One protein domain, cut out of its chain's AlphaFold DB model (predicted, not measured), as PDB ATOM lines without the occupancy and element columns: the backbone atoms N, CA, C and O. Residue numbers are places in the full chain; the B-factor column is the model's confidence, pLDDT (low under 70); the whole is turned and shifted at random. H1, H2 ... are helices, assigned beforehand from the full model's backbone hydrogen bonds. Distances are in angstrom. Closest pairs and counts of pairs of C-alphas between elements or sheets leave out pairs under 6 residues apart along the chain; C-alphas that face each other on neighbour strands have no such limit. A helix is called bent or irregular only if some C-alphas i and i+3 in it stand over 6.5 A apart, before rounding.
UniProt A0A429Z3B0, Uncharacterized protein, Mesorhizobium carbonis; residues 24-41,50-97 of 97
ATOM      1  N   ALA A  24     185.787 260.013 176.979       97.88
ATOM      2  CA  ALA A  24     186.459 260.611 178.131       97.88
ATOM      3  C   ALA A  24     187.991 260.605 177.972       97.88
ATOM      4  O   ALA A  24     188.637 261.621 178.249       97.88
ATOM      5  N   ALA A  25     188.569 259.504 177.479       97.88
ATOM      6  CA  ALA A  25     189.996 259.419 177.179       97.88
ATOM      7  C   ALA A  25     190.416 260.406 176.075       97.88
ATOM      8  O   ALA A  25     191.362 261.169 176.268       97.88
ATOM      9  N   ILE A  26     189.671 260.473 174.967       96.81
ATOM     10  CA  ILE A  26     189.943 261.397 173.851       96.81
ATOM     11  C   ILE A  26     189.929 262.855 174.328       96.81
ATOM     12  O   ILE A  26     190.849 263.621 174.039       96.81
ATOM     13  N   ARG A  27     188.927 263.246 175.125       97.00
ATOM     14  CA  ARG A  27     188.841 264.603 175.696       97.00
ATOM     15  C   ARG A  27     190.035 264.932 176.590       97.00
ATOM     16  O   ARG A  27     190.500 266.071 176.594       97.00
ATOM     17  N   LEU A  28     190.534 263.959 177.351       97.38
ATOM     18  CA  LEU A  28     191.742 264.140 178.153       97.38
ATOM     19  C   LEU A  28     192.996 264.249 177.278       97.38
ATOM     20  O   LEU A  28     193.840 265.083 177.590       97.38
ATOM     21  N   SER A  29     193.087 263.498 176.174       96.56
ATOM     22  CA  SER A  29     194.176 263.641 175.196       96.56
ATOM     23  C   SER A  29     194.245 265.068 174.660       96.56
ATOM     24  O   SER A  29     195.289 265.704 174.776       96.56
ATOM     25  N   TYR A  30     193.117 265.635 174.222       95.44
ATOM     26  CA  TYR A  30     193.077 267.024 173.755       95.44
ATOM     27  C   TYR A  30     193.547 268.031 174.813       95.44
ATOM     28  O   TYR A  30     194.286 268.962 174.498       95.44
ATOM     29  N   ARG A  31     193.180 267.836 176.087       95.19
ATOM     30  CA  ARG A  31     193.662 268.695 177.185       95.19
ATOM     31  C   ARG A  31     195.170 268.555 177.415       95.19
ATOM     32  O   ARG A  31     195.837 269.549 177.675       95.19
ATOM     33  N   ILE A  32     195.710 267.341 177.316       96.12
ATOM     34  CA  ILE A  32     197.156 267.079 177.424       96.12
ATOM     35  C   ILE A  32     197.908 267.740 176.264       96.12
ATOM     36  O   ILE A  32     198.953 268.354 176.479       96.12
ATOM     37  N   GLU A  33     197.373 267.644 175.047       94.50
ATOM     38  CA  GLU A  33     197.940 268.246 173.838       94.50
ATOM     39  C   GLU A  33     197.975 269.773 173.939       94.50
ATOM     40  O   GLU A  33     199.014 270.374 173.687       94.50
ATOM     41  N   GLN A  34     196.892 270.405 174.405       93.75
ATOM     42  CA  GLN A  34     196.845 271.856 174.629       93.75
ATOM     43  C   GLN A  34     197.920 272.352 175.606       93.75
ATOM     44  O   GLN A  34     198.404 273.474 175.467       93.75
ATOM     45  N   ARG A  35     198.306 271.513 176.573       94.06
ATOM     46  CA  ARG A  35     199.343 271.811 177.571       94.06
ATOM     47  C   ARG A  35     200.755 271.432 177.133       94.06
ATOM     48  O   ARG A  35     201.725 271.849 177.757       94.06
ATOM     49  N   SER A  36     200.892 270.628 176.084       93.25
ATOM     50  CA  SER A  36     202.179 270.122 175.617       93.25
ATOM     51  C   SER A  36     202.612 270.903 174.386       93.25
ATOM     52  O   SER A  36     202.084 270.676 173.305       93.25
ATOM     53  N   ASP A  37     203.597 271.794 174.513       91.81
ATOM     54  CA  ASP A  37     203.960 272.725 173.430       91.81
ATOM     55  C   ASP A  37     204.290 272.033 172.090       91.81
ATOM     56  O   ASP A  37     203.938 272.521 171.019       91.81
ATOM     57  N   ARG A  38     204.885 270.834 172.153       91.06
ATOM     58  CA  ARG A  38     205.236 270.014 170.978       91.06
ATOM     59  C   ARG A  38     204.060 269.272 170.334       91.06
ATOM     60  O   ARG A  38     204.235 268.714 169.253       91.06
ATOM     61  N   LEU A  39     202.915 269.198 171.008       91.12
ATOM     62  CA  LEU A  39     201.689 268.550 170.527       91.12
ATOM     63  C   LEU A  39     200.542 269.547 170.331       91.12
ATOM     64  O   LEU A  39     199.544 269.212 169.699       91.12
ATOM     65  N   ARG A  40     200.670 270.759 170.872       91.38
ATOM     66  CA  ARG A  40     199.637 271.782 170.815       91.38
ATOM     67  C   ARG A  40     199.309 272.102 169.365       91.38
ATOM     68  O   ARG A  40     200.175 272.501 168.589       91.38
ATOM     69  N   ASN A  41     198.033 271.980 169.025       89.88
ATOM     70  CA  ASN A  41     197.540 272.397 167.727       89.88
ATOM     71  C   ASN A  41     197.674 273.925 167.577       89.88
ATOM     72  O   ASN A  41     197.103 274.685 168.363       89.88
ATOM     73  N   ALA A  50     195.885 263.286 169.288       92.12
ATOM     74  CA  ALA A  50     197.197 262.669 169.167       92.12
ATOM     75  C   ALA A  50     197.400 261.546 170.210       92.12
ATOM     76  O   ALA A  50     198.440 261.465 170.870       92.12
ATOM     77  N   MET A  51     196.411 260.653 170.351       92.06
ATOM     78  CA  MET A  51     196.380 259.582 171.354       92.06
ATOM     79  C   MET A  51     197.646 258.713 171.392       92.06
ATOM     80  O   MET A  51     198.123 258.442 172.493       92.06
ATOM     81  N   PRO A  52     198.270 258.311 170.265       93.38
ATOM     82  CA  PRO A  52     199.511 257.535 170.321       93.38
ATOM     83  C   PRO A  52     200.625 258.246 171.101       93.38
ATOM     84  O   PRO A  52     201.337 257.617 171.883       93.38
ATOM     85  N   PHE A  53     200.740 259.567 170.955       93.81
ATOM     86  CA  PHE A  53     201.736 260.385 171.646       93.81
ATOM     87  C   PHE A  53     201.403 260.537 173.132       93.81
ATOM     88  O   PHE A  53     202.261 260.332 173.994       93.81
ATOM     89  N   THR A  54     200.142 260.843 173.451       93.88
ATOM     90  CA  THR A  54     199.703 261.024 174.842       93.88
ATOM     91  C   THR A  54     199.741 259.710 175.628       93.88
ATOM     92  O   THR A  54     200.135 259.704 176.798       93.88
ATOM     93  N   VAL A  55     199.451 258.574 174.987       95.12
ATOM     94  CA  VAL A  55     199.565 257.231 175.576       95.12
ATOM     95  C   VAL A  55     201.022 256.837 175.789       95.12
ATOM     96  O   VAL A  55     201.371 256.430 176.894       95.12
ATOM     97  N   THR A  56     201.901 257.015 174.802       95.00
ATOM     98  CA  THR A  56     203.330 256.644 174.920       95.00
ATOM     99  C   THR A  56     204.174 257.662 175.696       95.00
ATOM    100  O   THR A  56     205.364 257.449 175.904       95.00
ATOM    101  N   ASN A  57     203.563 258.753 176.178       95.38
ATOM    102  CA  ASN A  57     204.248 259.882 176.822       95.38
ATOM    103  C   ASN A  57     205.290 260.561 175.917       95.38
ATOM    104  O   ASN A  57     206.245 261.180 176.397       95.38
ATOM    105  N   TRP A  58     205.139 260.435 174.600       94.94
ATOM    106  CA  TRP A  58     206.076 261.000 173.647       94.94
ATOM    107  C   TRP A  58     205.668 262.428 173.293       94.94
ATOM    108  O   TRP A  58     204.521 262.680 172.945       94.94
ATOM    109  N   ARG A  59     206.603 263.384 173.397       92.69
ATOM    110  CA  ARG A  59     206.366 264.831 173.170       92.69
ATOM    111  C   ARG A  59     205.346 265.488 174.120       92.69
ATOM    112  O   ARG A  59     205.005 266.653 173.932       92.69
ATOM    113  N   VAL A  60     204.923 264.776 175.161       94.69
ATOM    114  CA  VAL A  60     204.032 265.266 176.219       94.69
ATOM    115  C   VAL A  60     204.821 266.071 177.253       94.69
ATOM    116  O   VAL A  60     205.953 265.714 177.593       94.69
ATOM    117  N   SER A  61     204.222 267.141 177.778       94.38
ATOM    118  CA  SER A  61     204.800 267.904 178.887       94.38
ATOM    119  C   SER A  61     204.939 267.046 180.155       94.38
ATOM    120  O   SER A  61     204.097 266.200 180.471       94.38
ATOM    121  N   ARG A  62     206.030 267.249 180.899       93.56
ATOM    122  CA  ARG A  62     206.363 266.465 182.102       93.56
ATOM    123  C   ARG A  62     205.944 267.139 183.411       93.56
ATOM    124  O   ARG A  62     206.296 266.641 184.475       93.56
ATOM    125  N   ASP A  63     205.185 268.230 183.349       95.56
ATOM    126  CA  ASP A  63     204.631 268.868 184.543       95.56
ATOM    127  C   ASP A  63     203.622 267.958 185.264       95.56
ATOM    128  O   ASP A  63     202.950 267.114 184.657       95.56
ATOM    129  N   ALA A  64     203.520 268.130 186.584       96.12
ATOM    130  CA  ALA A  64     202.728 267.261 187.449       96.12
ATOM    131  C   ALA A  64     201.244 267.213 187.051       96.12
ATOM    132  O   ALA A  64     200.622 266.146 187.114       96.12
ATOM    133  N   GLU A  65     200.690 268.341 186.608       95.81
ATOM    134  CA  GLU A  65     199.289 268.466 186.215       95.81
ATOM    135  C   GLU A  65     199.013 267.727 184.895       95.81
ATOM    136  O   GLU A  65     198.108 266.890 184.837       95.81
ATOM    137  N   THR A  66     199.842 267.926 183.863       96.25
ATOM    138  CA  THR A  66     199.729 267.182 182.593       96.25
ATOM    139  C   THR A  66     199.886 265.675 182.807       96.25
ATOM    140  O   THR A  66     199.128 264.876 182.252       96.25
ATOM    141  N   GLN A  67     200.808 265.257 183.678       97.06
ATOM    142  CA  GLN A  67     200.979 263.840 184.007       97.06
ATOM    143  C   GLN A  67     199.797 263.275 184.813       97.06
ATOM    144  O   GLN A  67     199.439 262.109 184.634       97.06
ATOM    145  N   ALA A  68     199.140 264.076 185.658       97.50
ATOM    146  CA  ALA A  68     197.904 263.673 186.331       97.50
ATOM    147  C   ALA A  68     196.757 263.451 185.334       97.50
ATOM    148  O   ALA A  68     196.064 262.430 185.413       97.50
ATOM    149  N   LEU A  69     196.606 264.347 184.352       97.50
ATOM    150  CA  LEU A  69     195.650 264.176 183.254       97.50
ATOM    151  C   LEU A  69     195.950 262.913 182.446       97.50
ATOM    152  O   LEU A  69     195.037 262.130 182.185       97.50
ATOM    153  N   ARG A  70     197.226 262.657 182.132       97.62
ATOM    154  CA  ARG A  70     197.653 261.439 181.430       97.62
ATOM    155  C   ARG A  70     197.316 260.177 182.219       97.62
ATOM    156  O   ARG A  70     196.747 259.251 181.653       97.62
ATOM    157  N   ARG A  71     197.583 260.136 183.530       97.81
ATOM    158  CA  ARG A  71     197.183 258.996 184.381       97.81
ATOM    159  C   ARG A  71     195.671 258.782 184.365       97.81
ATOM    160  O   ARG A  71     195.222 257.644 184.298       97.81
ATOM    161  N   ARG A  72     194.875 259.856 184.390       97.88
ATOM    162  CA  ARG A  72     193.410 259.759 184.290       97.88
ATOM    163  C   ARG A  72     192.963 259.248 182.918       97.88
ATOM    164  O   ARG A  72     192.066 258.417 182.859       97.88
ATOM    165  N   MET A  73     193.607 259.697 181.843       98.19
ATOM    166  CA  MET A  73     193.351 259.216 180.483       98.19
ATOM    167  C   MET A  73     193.647 257.719 180.365       98.19
ATOM    168  O   MET A  73     192.805 256.966 179.886       98.19
ATOM    169  N   LEU A  74     194.800 257.276 180.874       98.06
ATOM    170  CA  LEU A  74     195.187 255.864 180.874       98.06
ATOM    171  C   LEU A  74     194.230 254.997 181.696       98.06
ATOM    172  O   LEU A  74     193.953 253.877 181.288       98.06
ATOM    173  N   LYS A  75     193.675 255.505 182.806       98.31
ATOM    174  CA  LYS A  75     192.620 254.793 183.550       98.31
ATOM    175  C   LYS A  75     191.383 254.554 182.683       98.31
ATOM    176  O   LYS A  75     190.879 253.442 182.664       98.31
ATOM    177  N   TRP A  76     190.919 255.563 181.943       98.25
ATOM    178  CA  TRP A  76     189.773 255.403 181.040       98.25
ATOM    179  C   TRP A  76     190.053 254.440 179.886       98.25
ATOM    180  O   TRP A  76     189.209 253.601 179.587       98.25
ATOM    181  N   LEU A  77     191.241 254.510 179.280       97.56
ATOM    182  CA  LEU A  77     191.652 253.553 178.246       97.56
ATOM    183  C   LEU A  77     191.776 252.132 178.801       97.56
ATOM    184  O   LEU A  77     191.339 251.188 178.155       97.56
ATOM    185  N   GLY A  78     192.316 251.984 180.012       97.81
ATOM    186  CA  GLY A  78     192.398 250.702 180.705       97.81
ATOM    187  C   GLY A  78     191.018 250.116 180.999       97.81
ATOM    188  O   GLY A  78     190.798 248.940 180.738       97.81
ATOM    189  N   LEU A  79     190.069 250.936 181.466       97.94
ATOM    190  CA  LEU A  79     188.677 250.517 181.662       97.94
ATOM    191  C   LEU A  79     188.008 250.106 180.349       97.94
ATOM    192  O   LEU A  79     187.292 249.111 180.322       97.94
ATOM    193  N   ASN A  80     188.254 250.850 179.269       97.94
ATOM    194  CA  ASN A  80     187.733 250.514 177.950       97.94
ATOM    195  C   ASN A  80     188.283 249.157 177.475       97.94
ATOM    196  O   ASN A  80     187.509 248.251 177.180       97.94
ATOM    197  N   LEU A  81     189.607 248.974 177.512       97.69
ATOM    198  CA  LEU A  81     190.255 247.717 177.133       97.69
ATOM    199  C   LEU A  81     189.767 246.537 177.985       97.69
ATOM    200  O   LEU A  81     189.439 245.483 177.446       97.69
ATOM    201  N   LEU A  82     189.680 246.724 179.305       97.94
ATOM    202  CA  LEU A  82     189.168 245.712 180.224       97.94
ATOM    203  C   LEU A  82     187.712 245.355 179.905       97.94
ATOM    204  O   LEU A  82     187.361 244.180 179.900       97.94
ATOM    205  N   GLY A  83     186.875 246.347 179.598       97.38
ATOM    206  CA  GLY A  83     185.486 246.122 179.214       97.38
ATOM    207  C   GLY A  83     185.353 245.289 177.939       97.38
ATOM    208  O   GLY A  83     184.514 244.391 177.901       97.38
ATOM    209  N   PHE A  84     186.193 245.524 176.926       97.69
ATOM    210  CA  PHE A  84     186.249 244.672 175.732       97.69
ATOM    211  C   PHE A  84     186.770 243.267 176.033       97.69
ATOM    212  O   PHE A  84     186.193 242.298 175.548       97.69
ATOM    213  N   ALA A  85     187.813 243.137 176.854       97.31
ATOM    214  CA  ALA A  85     188.360 241.836 177.231       97.31
ATOM    215  C   ALA A  85     187.328 240.975 177.978       97.31
ATOM    216  O   ALA A  85     187.153 239.802 177.652       97.31
ATOM    217  N   LEU A  86     186.600 241.563 178.934       95.56
ATOM    218  CA  LEU A  86     185.543 240.877 179.681       95.56
ATOM    219  C   LEU A  86     184.366 240.494 178.782       95.56
ATOM    220  O   LEU A  86     183.893 239.364 178.852       95.56
ATOM    221  N   PHE A  87     183.914 241.404 177.914       94.75
ATOM    222  CA  PHE A  87     182.836 241.103 176.971       94.75
ATOM    223  C   PHE A  87     183.236 239.984 176.003       94.75
ATOM    224  O   PHE A  87     182.479 239.040 175.803       94.75
ATOM    225  N   GLY A  88     184.460 240.037 175.470       94.12
ATOM    226  CA  GLY A  88     185.019 238.977 174.638       94.12
ATOM    227  C   GLY A  88     185.088 237.636 175.367       94.12
ATOM    228  O   GLY A  88     184.699 236.624 174.798       94.12
ATOM    229  N   ALA A  89     185.501 237.618 176.638       92.38
ATOM    230  CA  ALA A  89     185.507 236.399 177.447       92.38
ATOM    231  C   ALA A  89     184.094 235.817 177.633       92.38
ATOM    232  O   ALA A  89     183.908 234.612 177.498       92.38
ATOM    233  N   VAL A  90     183.086 236.661 177.880       89.56
ATOM    234  CA  VAL A  90     181.682 236.216 177.942       89.56
ATOM    235  C   VAL A  90     181.253 235.603 176.610       89.56
ATOM    236  O   VAL A  90     180.689 234.514 176.594       89.56
ATOM    237  N   VAL A  91     181.559 236.254 175.487       90.12
ATOM    238  CA  VAL A  91     181.190 235.744 174.159       90.12
ATOM    239  C   VAL A  91     181.890 234.423 173.837       90.12
ATOM    240  O   VAL A  91     181.251 233.513 173.328       90.12
ATOM    241  N   LEU A  92     183.182 234.299 174.145       90.44
ATOM    242  CA  LEU A  92     183.981 233.126 173.782       90.44
ATOM    243  C   LEU A  92     183.749 231.918 174.692       90.44
ATOM    244  O   LEU A  92     183.867 230.786 174.231       90.44
ATOM    245  N   PHE A  93     183.476 232.144 175.979       87.50
ATOM    246  CA  PHE A  93     183.440 231.069 176.975       87.50
ATOM    247  C   PHE A  93     182.056 230.815 177.569       87.50
ATOM    248  O   PHE A  93     181.827 229.733 178.102       87.50
ATOM    249  N   ALA A  94     181.146 231.792 177.519       80.94
ATOM    250  CA  ALA A  94     179.830 231.682 178.149       80.94
ATOM    251  C   ALA A  94     178.670 231.604 177.146       80.94
ATOM    252  O   ALA A  94     177.564 231.241 177.547       80.94
ATOM    253  N   LEU A  95     178.894 231.913 175.864       76.56
ATOM    254  CA  LEU A  95     177.893 231.713 174.819       76.56
ATOM    255  C   LEU A  95     178.192 230.428 174.031       76.56
ATOM    256  O   LEU A  95     179.341 230.202 173.651       76.56
ATOM    257  N   PRO A  96     177.183 229.577 173.782       66.25
ATOM    258  CA  PRO A  96     177.339 228.433 172.894       66.25
ATOM    259  C   PRO A  96     177.573 228.911 171.451       66.25
ATOM    260  O   PRO A  96     176.980 229.907 171.033       66.25
ATOM    261  N   ALA A  97     178.439 228.195 170.724       62.75
ATOM    262  CA  ALA A  97     178.723 228.426 169.304       62.75
ATOM    263  C   ALA A  97     177.532 228.084 168.398       62.75
ATOM    264  O   ALA A  97     176.769 227.149 168.746       62.75
TER     265      ALA A  97
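What this domain is: This is residues 24 to 41 and 50 to 97 of the 97 residues of an uncharacterized protein of Mesorhizobium carbonis (UniProt A0A429Z3B0). One long helix, H3, makes the longest axis, and a small body is gathered at the end where it begins: H1 packs alongside that first part of H3, running opposite ways, and the short helix H2 lies crosswise to both. The far part of H3 and the tail after it, residues 81 to 97, stick out from this body as an arm. The printed part has 66 residues, with three named helices in the order H1, H2, H3 along the chain and no named strand; the class is all helix. The whole is loose, with a radius of gyration of the C-alphas of 15.5 A, and its C-alphas span 52 by 20 by 17 A, the length being made by the arm.

Where its parts are: H3, residues 64 to 93, is the longest helix, with 30 residues and 42.3 A from first to last C-alpha; it begins at C-alpha 64 at (202.728, 267.261, 187.449) and ends at C-alpha 93 at (183.440, 231.069, 176.975). H1, residues 24 to 35, measures 17.1 A from first to last C-alpha and begins at C-alpha 24 at (186.459, 260.611, 178.131). H2, residues 51 to 56, is a short helix of 8.3 A. No helix is bent or irregular.

How they stand to each other: H3 touches H1 with its residues 66 to 77 alone, and the closest C-alphas are those of Met 73 and Ala 25, 4.7 A apart. Their lines stand at a shallow tilt of 24 degrees, and they run opposite ways. H3 only just touches H2, with 3 pairs of C-alphas within 8 A, through its residues 70 to 74 alone; the closest C-alphas are those of Arg 70 and Thr 54, 6.9 A apart. The lines of H2 and H3 are about perpendicular, at 78 degrees. H1 also touches H2, with the C-alphas of Ser 29 and Met 51 closest at 6.0 A, and their lines are about perpendicular, at 77 degrees. The helix packing is mostly crossed, but only just: 1 of the 3 touching pairs is at a shallow tilt. In H1, H2 and H3, every O i to N i+4 pair is within hydrogen-bond range.

The domain as a whole: The two C-alphas farthest apart are those of Asp 37 and Pro 96, at 51.7 A. Residues 81 to 97 stand free, of which 81 to 93 belong to H3; without them the body of 49 residues spans 28 by 20 by 16 A, with a radius of gyration of 9.4 A. Residues 42 to 49 are not printed, and C-alphas 41 and 50 are 9.8 A apart across this cut, which lies in the link from H1 to H2. The link from H2 to H3, with 7 residues between them, is short. The printed part ends at Ala 97, the chain's last residue. The mean pLDDT of the printed part is 93.7, and residues 96 to 97 are under 70.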